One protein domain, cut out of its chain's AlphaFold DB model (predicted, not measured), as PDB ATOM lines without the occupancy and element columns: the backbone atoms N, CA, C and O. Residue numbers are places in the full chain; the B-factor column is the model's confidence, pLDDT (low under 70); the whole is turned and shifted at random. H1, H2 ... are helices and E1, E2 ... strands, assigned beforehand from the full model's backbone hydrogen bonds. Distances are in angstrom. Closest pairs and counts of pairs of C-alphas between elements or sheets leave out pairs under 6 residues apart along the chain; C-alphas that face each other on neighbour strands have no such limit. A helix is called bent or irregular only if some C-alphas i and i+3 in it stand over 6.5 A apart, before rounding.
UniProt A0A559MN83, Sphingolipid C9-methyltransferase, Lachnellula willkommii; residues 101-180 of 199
ATOM      1  N   THR A 101     -20.010   0.694  52.920       69.69
ATOM      2  CA  THR A 101     -19.149  -0.380  53.453       69.69
ATOM      3  C   THR A 101     -19.501  -0.798  54.883       69.69
ATOM      4  O   THR A 101     -18.922  -1.756  55.385       69.69
ATOM      5  N   LYS A 102     -20.461  -0.117  55.529       69.19
ATOM      6  CA  LYS A 102     -20.834  -0.347  56.935       69.19
ATOM      7  C   LYS A 102     -21.581  -1.664  57.146       69.19
ATOM      8  O   LYS A 102     -21.463  -2.264  58.203       69.19
ATOM      9  N   VAL A 103     -22.335  -2.099  56.139       72.06
ATOM     10  CA  VAL A 103     -23.041  -3.388  56.140       72.06
ATOM     11  C   VAL A 103     -22.093  -4.437  55.583       72.06
ATOM     12  O   VAL A 103     -21.645  -4.289  54.443       72.06
ATOM     13  N   LYS A 104     -21.759  -5.476  56.344       73.75
ATOM     14  CA  LYS A 104     -20.949  -6.587  55.831       73.75
ATOM     15  C   LYS A 104     -21.880  -7.597  55.172       73.75
ATOM     16  O   LYS A 104     -22.892  -7.969  55.746       73.75
ATOM     17  N   LEU A 105     -21.557  -7.995  53.943       77.06
ATOM     18  CA  LEU A 105     -22.266  -9.088  53.279       77.06
ATOM     19  C   LEU A 105     -21.610 -10.407  53.697       77.06
ATOM     20  O   LEU A 105     -20.386 -10.429  53.843       77.06
ATOM     21  N   PRO A 106     -22.388 -11.485  53.864       81.19
ATOM     22  CA  PRO A 106     -21.866 -12.760  54.345       81.19
ATOM     23  C   PRO A 106     -20.948 -13.461  53.325       81.19
ATOM     24  O   PRO A 106     -20.265 -14.413  53.690       81.19
ATOM     25  N   GLY A 107     -20.878 -13.001  52.067       83.31
ATOM     26  CA  GLY A 107     -19.903 -13.483  51.085       83.31
ATOM     27  C   GLY A 107     -20.159 -14.917  50.630       83.31
ATOM     28  O   GLY A 107     -19.227 -15.609  50.216       83.31
ATOM     29  N   ARG A 108     -21.397 -15.394  50.760       88.75
ATOM     30  CA  ARG A 108     -21.767 -16.782  50.504       88.75
ATOM     31  C   ARG A 108     -21.829 -17.043  48.995       88.75
ATOM     32  O   ARG A 108     -22.138 -16.147  48.207       88.75
ATOM     33  N   PRO A 109     -21.556 -18.285  48.568       91.38
ATOM     34  CA  PRO A 109     -21.593 -18.635  47.156       91.38
ATOM     35  C   PRO A 109     -23.018 -18.509  46.593       91.38
ATOM     36  O   PRO A 109     -24.000 -18.750  47.298       91.38
ATOM     37  N   ILE A 110     -23.145 -18.171  45.307       92.62
ATOM     38  CA  ILE A 110     -24.443 -17.973  44.633       92.62
ATOM     39  C   ILE A 110     -25.372 -19.187  44.740       92.62
ATOM     40  O   ILE A 110     -26.593 -19.042  44.798       92.62
ATOM     41  N   GLU A 111     -24.808 -20.390  44.812       91.88
ATOM     42  CA  GLU A 111     -25.553 -21.636  44.971       91.88
ATOM     43  C   GLU A 111     -26.249 -21.750  46.325       91.88
ATOM     44  O   GLU A 111     -27.127 -22.593  46.469       91.88
ATOM     45  N   HIS A 112     -25.869 -20.945  47.317       91.44
ATOM     46  CA  HIS A 112     -26.581 -20.882  48.590       91.44
ATOM     47  C   HIS A 112     -27.943 -20.203  48.438       91.44
ATOM     48  O   HIS A 112     -28.925 -20.647  49.019       91.44
ATOM     49  N   TYR A 113     -28.006 -19.184  47.584       91.38
ATOM     50  CA  TYR A 113     -29.192 -18.363  47.359       91.38
ATOM     51  C   TYR A 113     -30.084 -18.895  46.237       91.38
ATOM     52  O   TYR A 113     -31.308 -18.804  46.314       91.38
ATOM     53  N   LEU A 114     -29.477 -19.452  45.186       94.19
ATOM     54  CA  LEU A 114     -30.168 -19.817  43.954       94.19
ATOM     55  C   LEU A 114     -29.983 -21.289  43.595       94.19
ATOM     56  O   LEU A 114     -28.902 -21.873  43.693       94.19
ATOM     57  N   LYS A 115     -31.052 -21.890  43.077       94.81
ATOM     58  CA  LYS A 115     -31.048 -23.229  42.494       94.81
ATOM     59  C   LYS A 115     -31.195 -23.119  40.978       94.81
ATOM     60  O   LYS A 115     -32.239 -22.743  40.462       94.81
ATOM     61  N   PHE A 116     -30.134 -23.472  40.255       94.81
ATOM     62  CA  PHE A 116     -30.140 -23.531  38.791       94.81
ATOM     63  C   PHE A 116     -30.558 -24.924  38.307       94.81
ATOM     64  O   PHE A 116     -29.914 -25.914  38.659       94.81
ATOM     65  N   HIS A 117     -31.572 -25.004  37.441       93.56
ATOM     66  CA  HIS A 117     -31.995 -26.277  36.839       93.56
ATOM     67  C   HIS A 117     -31.117 -26.677  35.641       93.56
ATOM     68  O   HIS A 117     -30.792 -27.849  35.448       93.56
ATOM     69  N   LYS A 118     -30.674 -25.699  34.841       92.38
ATOM     70  CA  LYS A 118     -29.825 -25.934  33.660       92.38
ATOM     71  C   LYS A 118     -28.343 -26.034  34.033       92.38
ATOM     72  O   LYS A 118     -27.782 -25.106  34.616       92.38
ATOM     73  N   LYS A 119     -27.676 -27.108  33.581       90.50
ATOM     74  CA  LYS A 119     -26.230 -27.335  33.790       90.50
ATOM     75  C   LYS A 119     -25.365 -26.173  33.280       90.50
ATOM     76  O   LYS A 119     -24.458 -25.754  33.986       90.50
ATOM     77  N   GLY A 120     -25.678 -25.606  32.110       90.38
ATOM     78  CA  GLY A 120     -24.910 -24.488  31.538       90.38
ATOM     79  C   GLY A 120     -24.897 -23.238  32.425       90.38
ATOM     80  O   GLY A 120     -23.845 -22.640  32.641       90.38
ATOM     81  N   ASN A 121     -26.044 -22.889  33.014       88.38
ATOM     82  CA  ASN A 121     -26.146 -21.747  33.926       88.38
ATOM     83  C   ASN A 121     -25.434 -22.027  35.250       88.38
ATOM     84  O   ASN A 121     -24.746 -21.150  35.759       88.38
ATOM     85  N   LYS A 122     -25.528 -23.263  35.757       90.50
ATOM     86  CA  LYS A 122     -24.830 -23.696  36.972       90.50
ATOM     87  C   LYS A 122     -23.304 -23.632  36.833       90.50
ATOM     88  O   LYS A 122     -22.618 -23.289  37.784       90.50
ATOM     89  N   THR A 123     -22.764 -23.954  35.657       91.00
ATOM     90  CA  THR A 123     -21.320 -23.835  35.400       91.00
ATOM     91  C   THR A 123     -20.896 -22.377  35.257       91.00
ATOM     92  O   THR A 123     -19.830 -21.997  35.733       91.00
ATOM     93  N   LYS A 124     -21.728 -21.552  34.609       92.44
ATOM     94  CA  LYS A 124     -21.439 -20.130  34.402       92.44
ATOM     95  C   LYS A 124     -21.481 -19.344  35.711       92.44
ATOM     96  O   LYS A 124     -20.613 -18.510  35.930       92.44
ATOM     97  N   TYR A 125     -22.469 -19.602  36.559       92.12
ATOM     98  CA  TYR A 125     -22.704 -18.893  37.812       92.12
ATOM     99  C   TYR A 125     -22.426 -19.840  38.981       92.12
ATOM    100  O   TYR A 125     -23.314 -20.562  39.432       92.12
ATOM    101  N   ARG A 126     -21.159 -19.867  39.410       92.38
ATOM    102  CA  ARG A 126     -20.641 -20.768  40.442       92.38
ATOM    103  C   ARG A 126     -19.790 -19.994  41.451       92.38
ATOM    104  O   ARG A 126     -18.997 -19.140  41.044       92.38
ATOM    105  N   GLY A 127     -19.913 -20.309  42.739       90.62
ATOM    106  CA  GLY A 127     -19.146 -19.676  43.812       90.62
ATOM    107  C   GLY A 127     -19.393 -18.168  43.881       90.62
ATOM    108  O   GLY A 127     -20.533 -17.722  43.981       90.62
ATOM    109  N   ASN A 128     -18.323 -17.376  43.769       87.50
ATOM    110  CA  ASN A 128     -18.394 -15.910  43.841       87.50
ATOM    111  C   ASN A 128     -18.731 -15.244  42.494       87.50
ATOM    112  O   ASN A 128     -18.720 -14.014  42.393       87.50
ATOM    113  N   ASN A 129     -19.013 -16.018  41.436       91.25
ATOM    114  CA  ASN A 129     -19.382 -15.437  40.150       91.25
ATOM    115  C   ASN A 129     -20.851 -14.996  40.135       91.25
ATOM    116  O   ASN A 129     -21.763 -15.798  39.922       91.25
ATOM    117  N   LYS A 130     -21.058 -13.692  40.331       91.38
ATOM    118  CA  LYS A 130     -22.381 -13.080  40.458       91.38
ATOM    119  C   LYS A 130     -23.157 -13.056  39.141       91.38
ATOM    120  O   LYS A 130     -22.611 -12.760  38.068       91.38
ATOM    121  N   ILE A 131     -24.462 -13.289  39.232       93.50
ATOM    122  CA  ILE A 131     -25.380 -13.185  38.096       93.50
ATOM    123  C   ILE A 131     -25.850 -11.734  37.918       93.50
ATOM    124  O   ILE A 131     -26.183 -11.082  38.902       93.50
ATOM    125  N   PRO A 132     -25.889 -11.185  36.693       93.00
ATOM    126  CA  PRO A 132     -26.493  -9.875  36.496       93.00
ATOM    127  C   PRO A 132     -28.009  -9.945  36.664       93.00
ATOM    128  O   PRO A 132     -28.634 -10.911  36.215       93.00
ATOM    129  N   ILE A 133     -28.588  -8.948  37.337       91.00
ATOM    130  CA  ILE A 133     -29.985  -9.001  37.787       91.00
ATOM    131  C   ILE A 133     -30.989  -9.128  36.627       91.00
ATOM    132  O   ILE A 133     -31.975  -9.844  36.763       91.00
ATOM    133  N   ASP A 134     -30.702  -8.535  35.462       91.06
ATOM    134  CA  ASP A 134     -31.527  -8.666  34.251       91.06
ATOM    135  C   ASP A 134     -31.600 -10.127  33.779       91.06
ATOM    136  O   ASP A 134     -32.663 -10.641  33.437       91.06
ATOM    137  N   ILE A 135     -30.459 -10.823  33.805       92.50
ATOM    138  CA  ILE A 135     -30.357 -12.234  33.423       92.50
ATOM    139  C   ILE A 135     -31.085 -13.095  34.443       92.50
ATOM    140  O   ILE A 135     -31.758 -14.053  34.073       92.50
ATOM    141  N   PHE A 136     -30.919 -12.774  35.726       94.25
ATOM    142  CA  PHE A 136     -31.589 -13.489  36.799       94.25
ATOM    143  C   PHE A 136     -33.108 -13.412  36.642       94.25
ATOM    144  O   PHE A 136     -33.747 -14.458  36.615       94.25
ATOM    145  N   GLN A 137     -33.662 -12.210  36.473       92.56
ATOM    146  CA  GLN A 137     -35.100 -11.998  36.303       92.56
ATOM    147  C   GLN A 137     -35.643 -12.808  35.125       92.56
ATOM    148  O   GLN A 137     -36.610 -13.546  35.275       92.56
ATOM    149  N   GLU A 138     -34.980 -12.754  33.970       92.00
ATOM    150  CA  GLU A 138     -35.381 -13.542  32.803       92.00
ATOM    151  C   GLU A 138     -35.322 -15.053  33.072       92.00
ATOM    152  O   GLU A 138     -36.225 -15.797  32.692       92.00
ATOM    153  N   LEU A 139     -34.265 -15.543  33.722       94.00
ATOM    154  CA  LEU A 139     -34.153 -16.962  34.049       94.00
ATOM    155  C   LEU A 139     -35.196 -17.404  35.080       94.00
ATOM    156  O   LEU A 139     -35.707 -18.517  34.951       94.00
ATOM    157  N   TYR A 140     -35.501 -16.552  36.056       93.81
ATOM    158  CA  TYR A 140     -36.506 -16.776  37.088       93.81
ATOM    159  C   TYR A 140     -37.913 -16.828  36.486       93.81
ATOM    160  O   TYR A 140     -38.618 -17.813  36.677       93.81
ATOM    161  N   PHE A 141     -38.287 -15.847  35.658       93.25
ATOM    162  CA  PHE A 141     -39.592 -15.837  34.984       93.25
ATOM    163  C   PHE A 141     -39.774 -17.003  34.012       93.25
ATOM    164  O   PHE A 141     -40.880 -17.506  33.845       93.25
ATOM    165  N   ASN A 142     -38.687 -17.489  33.415       93.75
ATOM    166  CA  ASN A 142     -38.708 -18.691  32.586       93.75
ATOM    167  C   ASN A 142     -38.655 -20.006  33.398       93.75
ATOM    168  O   ASN A 142     -38.491 -21.069  32.799       93.75
ATOM    169  N   GLY A 143     -38.685 -19.956  34.735       93.56
ATOM    170  CA  GLY A 143     -38.622 -21.134  35.610       93.56
ATOM    171  C   GLY A 143     -37.294 -21.904  35.559       93.56
ATOM    172  O   GLY A 143     -37.222 -23.065  35.944       93.56
ATOM    173  N   ASN A 144     -36.218 -21.296  35.049       93.94
ATOM    174  CA  ASN A 144     -34.899 -21.936  34.950       93.94
ATOM    175  C   ASN A 144     -34.051 -21.766  36.220       93.94
ATOM    176  O   ASN A 144     -33.015 -22.437  36.357       93.94
ATOM    177  N   VAL A 145     -34.461 -20.859  37.107       94.69
ATOM    178  CA  VAL A 145     -33.818 -20.544  38.384       94.69
ATOM    179  C   VAL A 145     -34.889 -20.347  39.446       94.69
ATOM    180  O   VAL A 145     -35.891 -19.690  39.191       94.69
ATOM    181  N   GLU A 146     -34.634 -20.878  40.634       94.31
ATOM    182  CA  GLU A 146     -35.515 -20.804  41.798       94.31
ATOM    183  C   GLU A 146     -34.734 -20.266  43.012       94.31
ATOM    184  O   GLU A 146     -33.522 -20.493  43.124       94.31
ATOM    185  N   PHE A 147     -35.412 -19.554  43.916       93.75
ATOM    186  CA  PHE A 147     -34.843 -19.127  45.196       93.75
ATOM    187  C   PHE A 147     -34.707 -20.319  46.153       93.75
ATOM    188  O   PHE A 147     -35.572 -21.188  46.206       93.75
ATOM    189  N   ARG A 148     -33.622 -20.379  46.930       89.75
ATOM    190  CA  ARG A 148     -33.415 -21.412  47.958       89.75
ATOM    191  C   ARG A 148     -33.956 -20.984  49.321       89.75
ATOM    192  O   ARG A 148     -33.216 -20.956  50.289       89.75
ATOM    193  N   GLY A 149     -35.233 -20.652  49.403       86.56
ATOM    194  CA  GLY A 149     -35.856 -20.159  50.631       86.56
ATOM    195  C   GLY A 149     -36.911 -19.118  50.308       86.56
ATOM    196  O   GLY A 149     -37.390 -19.062  49.172       86.56
ATOM    197  N   ASP A 150     -37.249 -18.290  51.292       87.50
ATOM    198  CA  ASP A 150     -38.166 -17.183  51.054       87.50
ATOM    199  C   ASP A 150     -37.537 -16.147  50.108       87.50
ATOM    200  O   ASP A 150     -36.360 -15.790  50.216       87.50
ATOM    201  N   ALA A 151     -38.332 -15.668  49.152       87.69
ATOM    202  CA  ALA A 151     -37.875 -14.734  48.133       87.69
ATOM    203  C   ALA A 151     -37.415 -13.412  48.758       87.69
ATOM    204  O   ALA A 151     -36.414 -12.845  48.319       87.69
ATOM    205  N   LEU A 152     -38.116 -12.942  49.796       85.69
ATOM    206  CA  LEU A 152     -37.778 -11.704  50.493       85.69
ATOM    207  C   LEU A 152     -36.378 -11.784  51.112       85.69
ATOM    208  O   LEU A 152     -35.559 -10.889  50.911       85.69
ATOM    209  N   GLU A 153     -36.087 -12.893  51.784       82.75
ATOM    210  CA  GLU A 153     -34.817 -13.120  52.468       82.75
ATOM    211  C   GLU A 153     -33.649 -13.247  51.478       82.75
ATOM    212  O   GLU A 153     -32.588 -12.646  51.651       82.75
ATOM    213  N   VAL A 154     -33.848 -13.960  50.365       88.50
ATOM    214  CA  VAL A 154     -32.814 -14.060  49.323       88.50
ATOM    215  C   VAL A 154     -32.550 -12.706  48.651       88.50
ATOM    216  O   VAL A 154     -31.401 -12.395  48.312       88.50
ATOM    217  N   LEU A 155     -33.592 -11.892  48.455       88.69
ATOM    218  CA  LEU A 155     -33.484 -10.559  47.860       88.69
ATOM    219  C   LEU A 155     -32.880  -9.522  48.815       88.69
ATOM    220  O   LEU A 155     -32.223  -8.589  48.353       88.69
ATOM    221  N   GLU A 156     -33.016  -9.694  50.127       83.81
ATOM    222  CA  GLU A 156     -32.317  -8.868  51.114       83.81
ATOM    223  C   GLU A 156     -30.792  -8.972  50.925       83.81
ATOM    224  O   GLU A 156     -30.086  -7.961  50.826       83.81
ATOM    225  N   TYR A 157     -30.299 -10.193  50.703       83.81
ATOM    226  CA  TYR A 157     -28.896 -10.477  50.391       83.81
ATOM    227  C   TYR A 157     -28.555 -10.417  48.890       83.81
ATOM    228  O   TYR A 157     -27.508 -10.919  48.475       83.81
ATOM    229  N   GLN A 158     -29.372  -9.760  48.055       87.81
ATOM    230  CA  GLN A 158     -29.161  -9.695  46.596       87.81
ATOM    231  C   GLN A 158     -27.767  -9.215  46.180       87.81
ATOM    232  O   GLN A 158     -27.228  -9.665  45.175       87.81
ATOM    233  N   HIS A 159     -27.142  -8.327  46.952       86.50
ATOM    234  CA  HIS A 159     -25.814  -7.799  46.631       86.50
ATOM    235  C   HIS A 159     -24.694  -8.832  46.789       86.50
ATOM    236  O   HIS A 159     -23.584  -8.608  46.295       86.50
ATOM    237  N   ASP A 160     -24.951  -9.948  47.470       87.75
ATOM    238  CA  ASP A 160     -23.973 -11.014  47.649       87.75
ATOM    239  C   ASP A 160     -23.862 -11.876  46.386       87.75
ATOM    240  O   ASP A 160     -22.765 -12.120  45.883       87.75
ATOM    241  N   TRP A 161     -25.002 -12.213  45.782       89.88
ATOM    242  CA  TRP A 161     -25.080 -13.130  44.646       89.88
ATOM    243  C   TRP A 161     -25.386 -12.462  43.295       89.88
ATOM    244  O   TRP A 161     -25.042 -13.019  42.248       89.88
ATOM    245  N   ALA A 162     -25.981 -11.269  43.274       91.81
ATOM    246  CA  ALA A 162     -26.290 -10.525  42.055       91.81
ATOM    247  C   ALA A 162     -25.322  -9.355  41.812       91.81
ATOM    248  O   ALA A 162     -24.715  -8.799  42.730       91.81
ATOM    249  N   ASN A 163     -25.184  -8.954  40.547       89.62
ATOM    250  CA  ASN A 163     -24.578  -7.680  40.166       89.62
ATOM    251  C   ASN A 163     -25.541  -6.833  39.322       89.62
ATOM    252  O   ASN A 163     -26.416  -7.346  38.626       89.62
ATOM    253  N   PHE A 164     -25.360  -5.516  39.383       87.00
ATOM    254  CA  PHE A 164     -26.215  -4.526  38.718       87.00
ATOM    255  C   PHE A 164     -25.510  -3.872  37.526       87.00
ATOM    256  O   PHE A 164     -25.720  -2.701  37.223       87.00
ATOM    257  N   ARG A 165     -24.628  -4.620  36.854       87.31
ATOM    258  CA  ARG A 165     -23.955  -4.118  35.652       87.31
ATOM    259  C   ARG A 165     -24.932  -4.065  34.486       87.31
ATOM    260  O   ARG A 165     -25.741  -4.979  34.316       87.31
ATOM    261  N   PHE A 166     -24.805  -3.052  33.637       85.88
ATOM    262  CA  PHE A 166     -25.550  -3.035  32.384       85.88
ATOM    263  C   PHE A 166     -25.051  -4.161  31.472       85.88
ATOM    264  O   PHE A 166     -23.851  -4.394  31.348       85.88
ATOM    265  N   THR A 167     -25.965  -4.888  30.834       88.00
ATOM    266  CA  THR A 167     -25.631  -5.932  29.856       88.00
ATOM    267  C   THR A 167     -25.995  -5.466  28.449       88.00
ATOM    268  O   THR A 167     -26.847  -4.597  28.261       88.00
ATOM    269  N   TYR A 168     -25.396  -6.081  27.426       86.81
ATOM    270  CA  TYR A 168     -25.781  -5.821  26.034       86.81
ATOM    271  C   TYR A 168     -27.278  -6.067  25.783       86.81
ATOM    272  O   TYR A 168     -27.927  -5.311  25.063       86.81
ATOM    273  N   ARG A 169     -27.845  -7.097  26.418       86.62
ATOM    274  CA  ARG A 169     -29.278  -7.389  26.340       86.62
ATOM    275  C   ARG A 169     -30.115  -6.252  26.915       86.62
ATOM    276  O   ARG A 169     -31.095  -5.871  26.284       86.62
ATOM    277  N   LEU A 170     -29.712  -5.695  28.055       87.38
ATOM    278  CA  LEU A 170     -30.397  -4.557  28.655       87.38
ATOM    279  C   LEU A 170     -30.339  -3.326  27.739       87.38
ATOM    280  O   LEU A 170     -31.368  -2.695  27.526       87.38
ATOM    281  N   PHE A 171     -29.193  -3.038  27.107       88.00
ATOM    282  CA  PHE A 171     -29.101  -1.963  26.107       88.00
ATOM    283  C   PHE A 171     -30.001  -2.208  24.891       88.00
ATOM    284  O   PHE A 171     -30.691  -1.294  24.442       88.00
ATOM    285  N   LYS A 172     -30.040  -3.442  24.375       87.44
ATOM    286  CA  LYS A 172     -30.919  -3.817  23.261       87.44
ATOM    287  C   LYS A 172     -32.393  -3.625  23.622       87.44
ATOM    288  O   LYS A 172     -33.126  -3.025  22.844       87.44
ATOM    289  N   TYR A 173     -32.814  -4.110  24.789       87.75
ATOM    290  CA  TYR A 173     -34.181  -3.946  25.285       87.75
ATOM    291  C   TYR A 173     -34.532  -2.469  25.488       87.75
ATOM    292  O   TYR A 173     -35.584  -2.011  25.048       87.75
ATOM    293  N   PHE A 174     -33.622  -1.704  26.090       86.31
ATOM    294  CA  PHE A 174     -33.817  -0.281  26.326       86.31
ATOM    295  C   PHE A 174     -34.049   0.489  25.015       86.31
ATOM    296  O   PHE A 174     -35.003   1.254  24.901       86.31
ATOM    297  N   LEU A 175     -33.220   0.242  23.997       85.88
ATOM    298  CA  LEU A 175     -33.294   0.950  22.716       85.88
ATOM    299  C   LEU A 175     -34.451   0.486  21.823       85.88
ATOM    300  O   LEU A 175     -35.082   1.317  21.173       85.88
ATOM    301  N   LEU A 176     -34.714  -0.822  21.755       88.12
ATOM    302  CA  LEU A 176     -35.652  -1.396  20.782       88.12
ATOM    303  C   LEU A 176     -37.059  -1.636  21.334       88.12
ATOM    304  O   LEU A 176     -37.993  -1.745  20.546       88.12
ATOM    305  N   SER A 177     -37.219  -1.738  22.652       87.44
ATOM    306  CA  SER A 177     -38.510  -2.026  23.285       87.44
ATOM    307  C   SER A 177     -38.944  -0.872  24.176       87.44
ATOM    308  O   SER A 177     -39.958  -0.242  23.897       87.44
ATOM    309  N   PHE A 178     -38.131  -0.515  25.174       87.50
ATOM    310  CA  PHE A 178     -38.511   0.473  26.184       87.50
ATOM    311  C   PHE A 178     -38.733   1.879  25.608       87.50
ATOM    312  O   PHE A 178     -39.787   2.469  25.829       87.50
ATOM    313  N   ILE A 179     -37.777   2.428  24.845       87.50
ATOM    314  CA  ILE A 179     -37.914   3.780  24.272       87.50
ATOM    315  C   ILE A 179     -39.141   3.885  23.345       87.50
ATOM    316  O   ILE A 179     -39.950   4.795  23.554       87.50
ATOM    317  N   PRO A 180     -39.339   2.989  22.354       87.56
ATOM    318  CA  PRO A 180     -40.535   3.027  21.516       87.56
ATOM    319  C   PRO A 180     -41.829   2.901  22.320       87.56
ATOM    320  O   PRO A 180     -42.779   3.644  22.080       87.56
TER     321      PRO A 180
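This is residues 101 to 180 of the 199 residues of the protein "Sphingolipid C9-methyltransferase" of Lachnellula willkommii (UniProt A0A559MN83). A small body of short helices gathers round a tiny two-strand ladder, E1 beside E2, with H3 packed on the E2 side of it; the longest helix, H6, leads away at one end, where its residues 171 to 177 stick out. H1 and H5 meet at another side of the body, and H2 and H4 are further short helices round it. The printed part has 80 residues, with six named helices and two named strands in the order H1, E1, H2, H3, E2, H4, H5, H6; the sheet, E1 - E2, is antiparallel and the class is mostly helix. The whole is only just compact, close to loose, with a radius of gyration of the C-alphas of 13.6 A and spans of 40 by 34 by 22 A.

H1, residues 110 to 113, only just touches H5, residues 158 to 161, with 3 pairs of C-alphas within 8 A; the closest are those of Ile 110 and Trp 161, 4.9 A apart. H1 is close to but not clearly touching H4, residues 151 to 156, the closest C-alphas being those of Tyr 113 and Val 154, 6.0 A apart. E1, residues 114 to 116, and E2, residues 145 to 147, are antiparallel neighbours at 155 degrees; N 115 and O 146 are 2.8 A apart and N 146 and O 115 are 3.0 A apart, both within hydrogen-bond range. H2, residues 119 to 124, comes closest to E1 at the C-alphas of Lys 122 and Phe 116, 5.6 A apart. Residues 131 to 132 pair with residues 162 to 163, parallel, outside the named strands. H3, residues 133 to 141, comes closest to E2 at the C-alphas of Leu 139 and Val 145, 5.6 A apart. H4 and H5 meet only through their link. H6, residues 168 to 180, is close to but not clearly touching H3, the closest C-alphas being those of Asp 134 and Leu 170, 7.0 A apart, and their lines are about perpendicular at 77 degrees. Every O i to N i+4 pair is within hydrogen-bond range in H2, H3 and H4, and 6 of 9 are in H6; H1 and H5 are too short for such a pair.

H1 begins at C-alpha 110, (-24.443, -17.973, 44.633). H3 is 12.1 A from first to last C-alpha. H6 is 17.8 A long and ends at C-alpha 180, (-40.535, 3.027, 21.516); it is irregular, but only just, with C-alphas 176 and 179 6.6 A apart.

The two C-alphas farthest apart, those of Pro 106 and Pro 180, are 40.9 A apart. The printed part has no cut and no long link. Residues 101 to 102 have pLDDT under 70, and the mean of the printed part is 88.7.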